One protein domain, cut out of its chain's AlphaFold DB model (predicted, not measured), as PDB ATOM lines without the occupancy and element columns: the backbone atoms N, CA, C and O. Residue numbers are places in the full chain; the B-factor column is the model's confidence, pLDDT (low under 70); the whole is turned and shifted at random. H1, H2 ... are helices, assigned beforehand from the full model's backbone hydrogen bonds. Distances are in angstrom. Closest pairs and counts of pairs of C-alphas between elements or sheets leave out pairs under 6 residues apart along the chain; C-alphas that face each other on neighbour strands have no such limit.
ATOM      1  N   ASP A 112      99.461  86.771 143.924       85.06
ATOM      2  CA  ASP A 112      98.622  87.051 145.097       85.06
ATOM      3  C   ASP A 112      97.473  86.036 145.235       85.06
ATOM      4  O   ASP A 112      97.291  85.147 144.402       85.06
ATOM      5  N   ALA A 113      96.692  86.133 146.315       86.06
ATOM      6  CA  ALA A 113      95.536  85.265 146.526       86.06
ATOM      7  C   ALA A 113      94.484  85.441 145.417       86.06
ATOM      8  O   ALA A 113      94.156  86.568 145.050       86.06
ATOM      9  N   CYS A 114      93.925  84.329 144.932       87.44
ATOM     10  CA  CYS A 114      92.875  84.356 143.916       87.44
ATOM     11  C   CYS A 114      91.609  85.052 144.432       87.44
ATOM     12  O   CYS A 114      91.125  84.761 145.530       87.44
ATOM     13  N   THR A 115      91.047  85.934 143.614       91.44
ATOM     14  CA  THR A 115      89.722  86.525 143.821       91.44
ATOM     15  C   THR A 115      88.620  85.575 143.345       91.44
ATOM     16  O   THR A 115      88.875  84.589 142.651       91.44
ATOM     17  N   SER A 116      87.359  85.873 143.672       87.81
ATOM     18  CA  SER A 116      86.222  85.134 143.103       87.81
ATOM     19  C   SER A 116      86.184  85.230 141.573       87.81
ATOM     20  O   SER A 116      85.855  84.245 140.915       87.81
ATOM     21  N   ALA A 117      86.575  86.379 141.007       90.50
ATOM     22  CA  ALA A 117      86.654  86.587 139.564       90.50
ATOM     23  C   ALA A 117      87.683  85.665 138.902       90.50
ATOM     24  O   ALA A 117      87.382  85.035 137.890       90.50
ATOM     25  N   ASP A 118      88.853  85.508 139.527       91.00
ATOM     26  CA  ASP A 118      89.899  84.591 139.065       91.00
ATOM     27  C   ASP A 118      89.394  83.142 139.015       91.00
ATOM     28  O   ASP A 118      89.613  82.431 138.035       91.00
ATOM     29  N   LEU A 119      88.672  82.699 140.049       88.81
ATOM     30  CA  LEU A 119      88.134  81.337 140.106       88.81
ATOM     31  C   LEU A 119      87.058  81.091 139.037       88.81
ATOM     32  O   LEU A 119      87.053  80.027 138.417       88.81
ATOM     33  N   ILE A 120      86.176  82.065 138.802       88.62
ATOM     34  CA  ILE A 120      85.124  81.988 137.775       88.62
ATOM     35  C   ILE A 120      85.740  81.972 136.375       88.62
ATOM     36  O   ILE A 120      85.354  81.148 135.543       88.62
ATOM     37  N   LEU A 121      86.728  82.833 136.125       90.38
ATOM     38  CA  LEU A 121      87.464  82.870 134.865       90.38
ATOM     39  C   LEU A 121      88.207  81.554 134.616       90.38
ATOM     40  O   LEU A 121      88.101  80.989 133.530       90.38
ATOM     41  N   ALA A 122      88.911  81.032 135.623       89.06
ATOM     42  CA  ALA A 122      89.615  79.759 135.518       89.06
ATOM     43  C   ALA A 122      88.652  78.595 135.230       89.06
ATOM     44  O   ALA A 122      88.921  77.786 134.342       89.06
ATOM     45  N   ASP A 123      87.511  78.514 135.925       87.50
ATOM     46  CA  ASP A 123      86.501  77.482 135.653       87.50
ATOM     47  C   ASP A 123      85.943  77.597 134.232       87.50
ATOM     48  O   ASP A 123      85.835  76.594 133.525       87.50
ATOM     49  N   ALA A 124      85.658  78.815 133.776       87.12
ATOM     50  CA  ALA A 124      85.153  79.052 132.436       87.12
ATOM     51  C   ALA A 124      86.160  78.660 131.349       87.12
ATOM     52  O   ALA A 124      85.806  77.906 130.440       87.12
ATOM     53  N   VAL A 125      87.418  79.093 131.470       86.56
ATOM     54  CA  VAL A 125      88.496  78.736 130.535       86.56
ATOM     55  C   VAL A 125      88.701  77.219 130.494       86.56
ATOM     56  O   VAL A 125      88.833  76.630 129.421       86.56
ATOM     57  N   LEU A 126      88.675  76.553 131.652       85.56
ATOM     58  CA  LEU A 126      88.909  75.112 131.739       85.56
ATOM     59  C   LEU A 126      87.713  74.279 131.259       85.56
ATOM     60  O   LEU A 126      87.893  73.284 130.551       85.56
ATOM     61  N   ARG A 127      86.490  74.631 131.665       85.19
ATOM     62  CA  ARG A 127      85.301  73.777 131.510       85.19
ATOM     63  C   ARG A 127      84.315  74.239 130.456       85.19
ATOM     64  O   ARG A 127      83.482  73.431 130.060       85.19
ATOM     65  N   ARG A 128      84.350  75.504 130.043       82.94
ATOM     66  CA  ARG A 128      83.323  76.094 129.170       82.94
ATOM     67  C   ARG A 128      83.883  76.602 127.849       82.94
ATOM     68  O   ARG A 128      83.136  76.686 126.883       82.94
ATOM     69  N   THR A 129      85.176  76.895 127.753       81.69
ATOM     70  CA  THR A 129      85.769  77.260 126.466       81.69
ATOM     71  C   THR A 129      85.931  76.010 125.595       81.69
ATOM     72  O   THR A 129      86.679  75.097 125.968       81.69
ATOM     73  N   PRO A 130      85.236  75.929 124.443       78.00
ATOM     74  CA  PRO A 130      85.441  74.837 123.512       78.00
ATOM     75  C   PRO A 130      86.849  74.943 122.935       78.00
ATOM     76  O   PRO A 130      87.313  75.998 122.496       78.00
ATOM     77  N   VAL A 131      87.531  73.816 122.945       77.25
ATOM     78  CA  VAL A 131      88.837  73.635 122.338       77.25
ATOM     79  C   VAL A 131      88.667  73.737 120.833       77.25
ATOM     80  O   VAL A 131      87.697  73.233 120.261       77.25
ATOM     81  N   TRP A 132      89.619  74.386 120.169       73.56
ATOM     82  CA  TRP A 132      89.618  74.430 118.714       73.56
ATOM     83  C   TRP A 132      89.599  73.021 118.118       73.56
ATOM     84  O   TRP A 132      90.332  72.135 118.554       73.56
ATOM     85  N   LEU A 133      88.805  72.839 117.060       68.06
ATOM     86  CA  LEU A 133      88.699  71.575 116.314       68.06
ATOM     87  C   LEU A 133      90.057  71.058 115.806       68.06
ATOM     88  O   LEU A 133      90.218  69.874 115.541       68.06
ATOM     89  N   SER A 134      91.052  71.939 115.675       68.56
ATOM     90  CA  SER A 134      92.428  71.584 115.310       68.56
ATOM     91  C   SER A 134      93.230  70.940 116.446       68.56
ATOM     92  O   SER A 134      94.316  70.418 116.198       68.56
ATOM     93  N   CYS A 135      92.720  70.980 117.676       78.06
ATOM     94  CA  CYS A 135      93.379  70.442 118.856       78.06
ATOM     95  C   CYS A 135      92.670  69.214 119.455       78.06
ATOM     96  O   CYS A 135      93.309  68.380 120.092       78.06
ATOM     97  N   SER A 136      91.375  69.036 119.187       77.31
ATOM     98  CA  SER A 136      90.654  67.799 119.493       77.31
ATOM     99  C   SER A 136      89.740  67.405 118.339       77.31
ATOM    100  O   SER A 136      89.015  68.239 117.804       77.31
ATOM    101  N   SER A 137      89.729  66.115 117.993       74.06
ATOM    102  CA  SER A 137      88.737  65.544 117.072       74.06
ATOM    103  C   SER A 137      87.350  65.408 117.709       74.06
ATOM    104  O   SER A 137      86.365  65.176 117.006       74.06
ATOM    105  N   VAL A 138      87.253  65.550 119.036       72.50
ATOM    106  CA  VAL A 138      85.988  65.519 119.765       72.50
ATOM    107  C   VAL A 138      85.351  66.900 119.670       72.50
ATOM    108  O   VAL A 138      85.841  67.874 120.243       72.50
ATOM    109  N   LYS A 139      84.237  66.976 118.937       74.25
ATOM    110  CA  LYS A 139      83.416  68.184 118.856       74.25
ATOM    111  C   LYS A 139      83.030  68.633 120.272       74.25
ATOM    112  O   LYS A 139      82.624  67.808 121.088       74.25
ATOM    113  N   ASP A 140      83.178  69.928 120.544       74.12
ATOM    114  CA  ASP A 140      82.845  70.553 121.830       74.12
ATOM    115  C   ASP A 140      83.671  70.020 123.024       74.12
ATOM    116  O   ASP A 140      83.255  70.118 124.181       74.12
ATOM    117  N   ALA A 141      84.860  69.453 122.772       81.69
ATOM    118  CA  ALA A 141      85.810  69.160 123.840       81.69
ATOM    119  C   ALA A 141      86.212  70.451 124.558       81.69
ATOM    120  O   ALA A 141      86.465  71.470 123.929       81.69
ATOM    121  N   THR A 142      86.295  70.398 125.879       85.31
ATOM    122  CA  THR A 142      86.764  71.502 126.725       85.31
ATOM    123  C   THR A 142      88.210  71.239 127.132       85.31
ATOM    124  O   THR A 142      88.686  70.103 127.030       85.31
ATOM    125  N   LEU A 143      88.923  72.249 127.631       83.75
ATOM    126  CA  LEU A 143      90.307  72.063 128.083       83.75
ATOM    127  C   LEU A 143      90.395  71.026 129.224       83.75
ATOM    128  O   LEU A 143      91.322  70.225 129.270       83.75
ATOM    129  N   SER A 144      89.366  70.940 130.072       83.12
ATOM    130  CA  SER A 144      89.228  69.903 131.104       83.12
ATOM    131  C   SER A 144      89.003  68.495 130.539       83.12
ATOM    132  O   SER A 144      89.278  67.511 131.223       83.12
ATOM    133  N   ARG A 145      88.464  68.377 129.319       82.94
ATOM    134  CA  ARG A 145      88.240  67.102 128.612       82.94
ATOM    135  C   ARG A 145      89.380  66.734 127.670       82.94
ATOM    136  O   ARG A 145      89.447  65.585 127.249       82.94
ATOM    137  N   LEU A 146      90.291  67.663 127.384       81.12
ATOM    138  CA  LEU A 146      91.501  67.454 126.584       81.12
ATOM    139  C   LEU A 146      92.547  66.560 127.266       81.12
ATOM    140  O   LEU A 146      93.706  66.547 126.869       81.12
ATOM    141  N   GLN A 147      92.165  65.826 128.306       79.94
ATOM    142  CA  GLN A 147      93.098  65.051 129.090       79.94
ATOM    143  C   GLN A 147      93.567  63.833 128.286       79.94
ATOM    144  O   GLN A 147      92.752  62.950 128.004       79.94
ATOM    145  N   PRO A 148      94.861  63.756 127.928       82.31
ATOM    146  CA  PRO A 148      95.370  62.592 127.230       82.31
ATOM    147  C   PRO A 148      95.219  61.351 128.110       82.31
ATOM    148  O   PRO A 148      95.458  61.392 129.323       82.31
ATOM    149  N   TYR A 149      94.783  60.245 127.509       82.38
ATOM    150  CA  TYR A 149      94.673  58.962 128.209       82.38
ATOM    151  C   TYR A 149      95.989  58.193 128.166       82.38
ATOM    152  O   TYR A 149      96.280  57.433 129.086       82.38
ATOM    153  N   THR A 150      96.793  58.415 127.128       83.62
ATOM    154  CA  THR A 150      98.090  57.767 126.942       83.62
ATOM    155  C   THR A 150      99.222  58.786 126.878       83.62
ATOM    156  O   THR A 150      99.023  59.972 126.599       83.62
ATOM    157  N   THR A 151     100.441  58.324 127.154       81.12
ATOM    158  CA  THR A 151     101.645  59.159 127.046       81.12
ATOM    159  C   THR A 151     101.859  59.612 125.599       81.12
ATOM    160  O   THR A 151     102.346  60.715 125.353       81.12
ATOM    161  N   GLU A 152     101.484  58.777 124.634       83.19
ATOM    162  CA  GLU A 152     101.521  59.047 123.198       83.19
ATOM    163  C   GLU A 152     100.542  60.162 122.817       83.19
ATOM    164  O   GLU A 152     100.950  61.092 122.122       83.19
ATOM    165  N   ASP A 153      99.308  60.141 123.334       83.12
ATOM    166  CA  ASP A 153      98.336  61.225 123.127       83.12
ATOM    167  C   ASP A 153      98.844  62.542 123.720       83.12
ATOM    168  O   ASP A 153      98.736  63.593 123.088       83.12
ATOM    169  N   ALA A 154      99.452  62.495 124.912       83.12
ATOM    170  CA  ALA A 154     100.034  63.678 125.545       83.12
ATOM    171  C   ALA A 154     101.159  64.268 124.688       83.12
ATOM    172  O   ALA A 154     101.190  65.472 124.439       83.12
ATOM    173  N   LYS A 155     102.054  63.416 124.175       81.94
ATOM    174  CA  LYS A 155     103.121  63.829 123.253       81.94
ATOM    175  C   LYS A 155     102.559  64.393 121.950       81.94
ATOM    176  O   LYS A 155     103.080  65.393 121.469       81.94
ATOM    177  N   ALA A 156     101.513  63.787 121.390       85.50
ATOM    178  CA  ALA A 156     100.868  64.260 120.168       85.50
ATOM    179  C   ALA A 156     100.214  65.639 120.361       85.50
ATOM    180  O   ALA A 156     100.393  66.521 119.521       85.50
ATOM    181  N   LEU A 157      99.532  65.859 121.492       84.88
ATOM    182  CA  LEU A 157      98.987  67.166 121.870       84.88
ATOM    183  C   LEU A 157     100.099  68.212 122.022       84.88
ATOM    184  O   LEU A 157     100.001  69.286 121.431       84.88
ATOM    185  N   CYS A 158     101.182  67.887 122.736       85.75
ATOM    186  CA  CYS A 158     102.335  68.781 122.900       85.75
ATOM    187  C   CYS A 158     103.088  69.061 121.587       85.75
ATOM    188  O   CYS A 158     103.709  70.110 121.454       85.75
ATOM    189  N   ALA A 159     103.052  68.145 120.617       86.56
ATOM    190  CA  ALA A 159     103.667  68.336 119.303       86.56
ATOM    191  C   ALA A 159     102.785  69.149 118.335       86.56
ATOM    192  O   ALA A 159     103.274  69.640 117.315       86.56
ATOM    193  N   SER A 160     101.490  69.303 118.626       91.12
ATOM    194  CA  SER A 160     100.573  70.084 117.799       91.12
ATOM    195  C   SER A 160     100.774  71.581 118.035       91.12
ATOM    196  O   SER A 160     100.448  72.120 119.094       91.12
ATOM    197  N   VAL A 161     101.262  72.284 117.008       88.44
ATOM    198  CA  VAL A 161     101.415  73.752 117.023       88.44
ATOM    199  C   VAL A 161     100.071  74.441 117.277       88.44
ATOM    200  O   VAL A 161     100.004  75.407 118.030       88.44
ATOM    201  N   ALA A 162      98.984  73.922 116.700       87.06
ATOM    202  CA  ALA A 162      97.646  74.469 116.910       87.06
ATOM    203  C   ALA A 162      97.188  74.320 118.369       87.06
ATOM    204  O   ALA A 162      96.660  75.275 118.938       87.06
ATOM    205  N   CYS A 163      97.433  73.158 118.985       88.19
ATOM    206  CA  CYS A 163      97.152  72.949 120.404       88.19
ATOM    207  C   CYS A 163      97.987  73.847 121.296       88.19
ATOM    208  O   CYS A 163      97.448  74.461 122.209       88.19
ATOM    209  N   THR A 164      99.284  73.935 121.023       87.06
ATOM    210  CA  THR A 164     100.207  74.741 121.821       87.06
ATOM    211  C   THR A 164      99.804  76.211 121.767       87.06
ATOM    212  O   THR A 164      99.609  76.819 122.809       87.06
ATOM    213  N   ASN A 165      99.517  76.747 120.575       86.38
ATOM    214  CA  ASN A 165      99.029  78.120 120.419       86.38
ATOM    215  C   ASN A 165      97.698  78.366 121.147       86.38
ATOM    216  O   ASN A 165      97.507  79.433 121.730       86.38
ATOM    217  N   PHE A 166      96.771  77.401 121.110       87.19
ATOM    218  CA  PHE A 166      95.505  77.499 121.838       87.19
ATOM    219  C   PHE A 166      95.730  77.491 123.355       87.19
ATOM    220  O   PHE A 166      95.214  78.361 124.051       87.19
ATOM    221  N   ILE A 167      96.526  76.550 123.867       86.31
ATOM    222  CA  ILE A 167      96.861  76.451 125.291       86.31
ATOM    223  C   ILE A 167      97.594  77.711 125.750       86.31
ATOM    224  O   ILE A 167      97.247  78.240 126.796       86.31
ATOM    225  N   ASP A 168      98.524  78.249 124.961       86.81
ATOM    226  CA  ASP A 168      99.224  79.500 125.264       86.81
ATOM    227  C   ASP A 168      98.269  80.697 125.288       86.81
ATOM    228  O   ASP A 168      98.399  81.587 126.131       86.81
ATOM    229  N   ALA A 169      97.287  80.738 124.384       87.00
ATOM    230  CA  ALA A 169      96.246  81.759 124.405       87.00
ATOM    231  C   ALA A 169      95.379  81.647 125.667       87.00
ATOM    232  O   ALA A 169      95.103  82.661 126.302       87.00
ATOM    233  N   MET A 170      95.002  80.430 126.069       86.19
ATOM    234  CA  MET A 170      94.241  80.194 127.300       86.19
ATOM    235  C   MET A 170      95.075  80.486 128.551       86.19
ATOM    236  O   MET A 170      94.577  81.102 129.485       86.19
ATOM    237  N   ALA A 171      96.357  80.126 128.565       85.56
ATOM    238  CA  ALA A 171      97.270  80.380 129.675       85.56
ATOM    239  C   ALA A 171      97.459  81.880 129.940       85.56
ATOM    240  O   ALA A 171      97.624  82.274 131.086       85.56
ATOM    241  N   LYS A 172      97.375  82.725 128.903       84.81
ATOM    242  CA  LYS A 172      97.376  84.192 129.052       84.81
ATOM    243  C   LYS A 172      96.105  84.741 129.704       84.81
ATOM    244  O   LYS A 172      96.146  85.846 130.234       84.81
ATOM    245  N   LEU A 173      94.996  84.003 129.630       85.12
ATOM    246  CA  LEU A 173      93.736  84.345 130.296       85.12
ATOM    247  C   LEU A 173      93.665  83.763 131.711       85.12
ATOM    248  O   LEU A 173      92.939  84.285 132.549       85.12
ATOM    249  N   MET A 174      94.401  82.682 131.977       87.06
ATOM    250  CA  MET A 174      94.410  82.041 133.286       87.06
ATOM    251  C   MET A 174      95.048  82.961 134.334       87.06
ATOM    252  O   MET A 174      96.156  83.464 134.123       87.06
ATOM    253  N   PRO A 175      94.396  83.151 135.489       87.12
ATOM    254  CA  PRO A 175      94.991  83.900 136.580       87.12
ATOM    255  C   PRO A 175      96.205  83.148 137.138       87.12
ATOM    256  O   PRO A 175      96.170  81.941 137.378       87.12
ATOM    257  N   ASN A 176      97.289  83.885 137.359       85.25
ATOM    258  CA  ASN A 176      98.478  83.426 138.065       85.25
ATOM    259  C   ASN A 176      98.393  83.912 139.515       85.25
ATOM    260  O   ASN A 176      99.074  84.856 139.921       85.25
ATOM    261  N   CYS A 177      97.493  83.285 140.265       85.19
ATOM    262  CA  CYS A 177      97.221  83.565 141.666       85.19
ATOM    263  C   CYS A 177      97.441  82.306 142.510       85.19
ATOM    264  O   CYS A 177      97.270  81.176 142.048       85.19
ATOM    265  N   PHE A 178      97.853  82.492 143.758       73.44
ATOM    266  CA  PHE A 178      98.172  81.409 144.674       73.44
ATOM    267  C   PHE A 178      96.964  81.080 145.550       73.44
ATOM    268  O   PHE A 178      96.604  81.833 146.459       73.44
ATOM    269  N   ASN A 179      96.368  79.907 145.345       68.56
ATOM    270  CA  ASN A 179      95.611  79.273 146.417       68.56
ATOM    271  C   ASN A 179      96.623  78.629 147.368       68.56
ATOM    272  O   ASN A 179      97.538  77.951 146.916       68.56
ATOM    273  N   GLN A 180      96.467  78.829 148.683       56.97
ATOM    274  CA  GLN A 180      97.428  78.463 149.745       56.97
ATOM    275  C   GLN A 180      97.946  77.000 149.771       56.97
ATOM    276  O   GLN A 180      98.695  76.637 150.675       56.97
ATOM    277  N   ARG A 181      97.547  76.138 148.830       55.59
ATOM    278  CA  ARG A 181      97.821  74.698 148.810       55.59
ATOM    279  C   ARG A 181      98.877  74.239 147.800       55.59
ATOM    280  O   ARG A 181      99.309  73.098 147.926       55.59
TER     281      ARG A 181
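This is residues 112 to 181 of the 422 residues of an uncharacterized protein of Saprolegnia parasitica (strain CBS 223.65) (UniProt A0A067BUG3). Two helices, H1 and H3, run opposite ways, offset along their length, with the shorter H2 crosswise at the start of H3. A long loop, residues 128 to 150, leads from the end of H1 to H2. The 70 printed residues hold three named helices, H1, H2, H3 in chain order, and no named strand; the class is all helix, with 34 residues in named elements, under half. The whole is only just compact, close to loose, with a radius of gyration of the C-alphas of 13.2 A, and elongated, spanning 35 by 22 by 20 A.

H1, residues 116 to 127, is 16.3 A long from C-alpha 116 at (86.222, 85.134, 143.103). H2 is residues 151 to 159, 12.2 A. H3, residues 161 to 173, is 18.6 A long and ends with C-alpha 173 at (93.736, 84.345, 130.296).

H1, with residues 121 to 125 alone, only just touches residues 170 to 173 of H3, with 3 pairs of C-alphas within 8 A; the closest, Val 125 and Met 170, are 6.8 A apart. Their tilt is shallow, 16 degrees, opposite ways. H1 and H2 are apart. H2 and H3 only just touch, only at the corner, with 3 such pairs, H3 with residues 163 to 164 alone; the closest C-alphas, Leu 157 and Cys 163, are 6.2 A apart. They are about perpendicular, at 80 degrees. Every O i to N i+4 pair is within hydrogen-bond range in H1 and H2, and 8 of 9 in H3.

The C-alphas farthest apart, of Asp 112 and Ser 137, are 36.7 A apart. The printed part has no cut. The link from H1 to H2 is long, that from H2 to H3 tight. Residues 133 to 134 and 179 to 181 have pLDDT under 70.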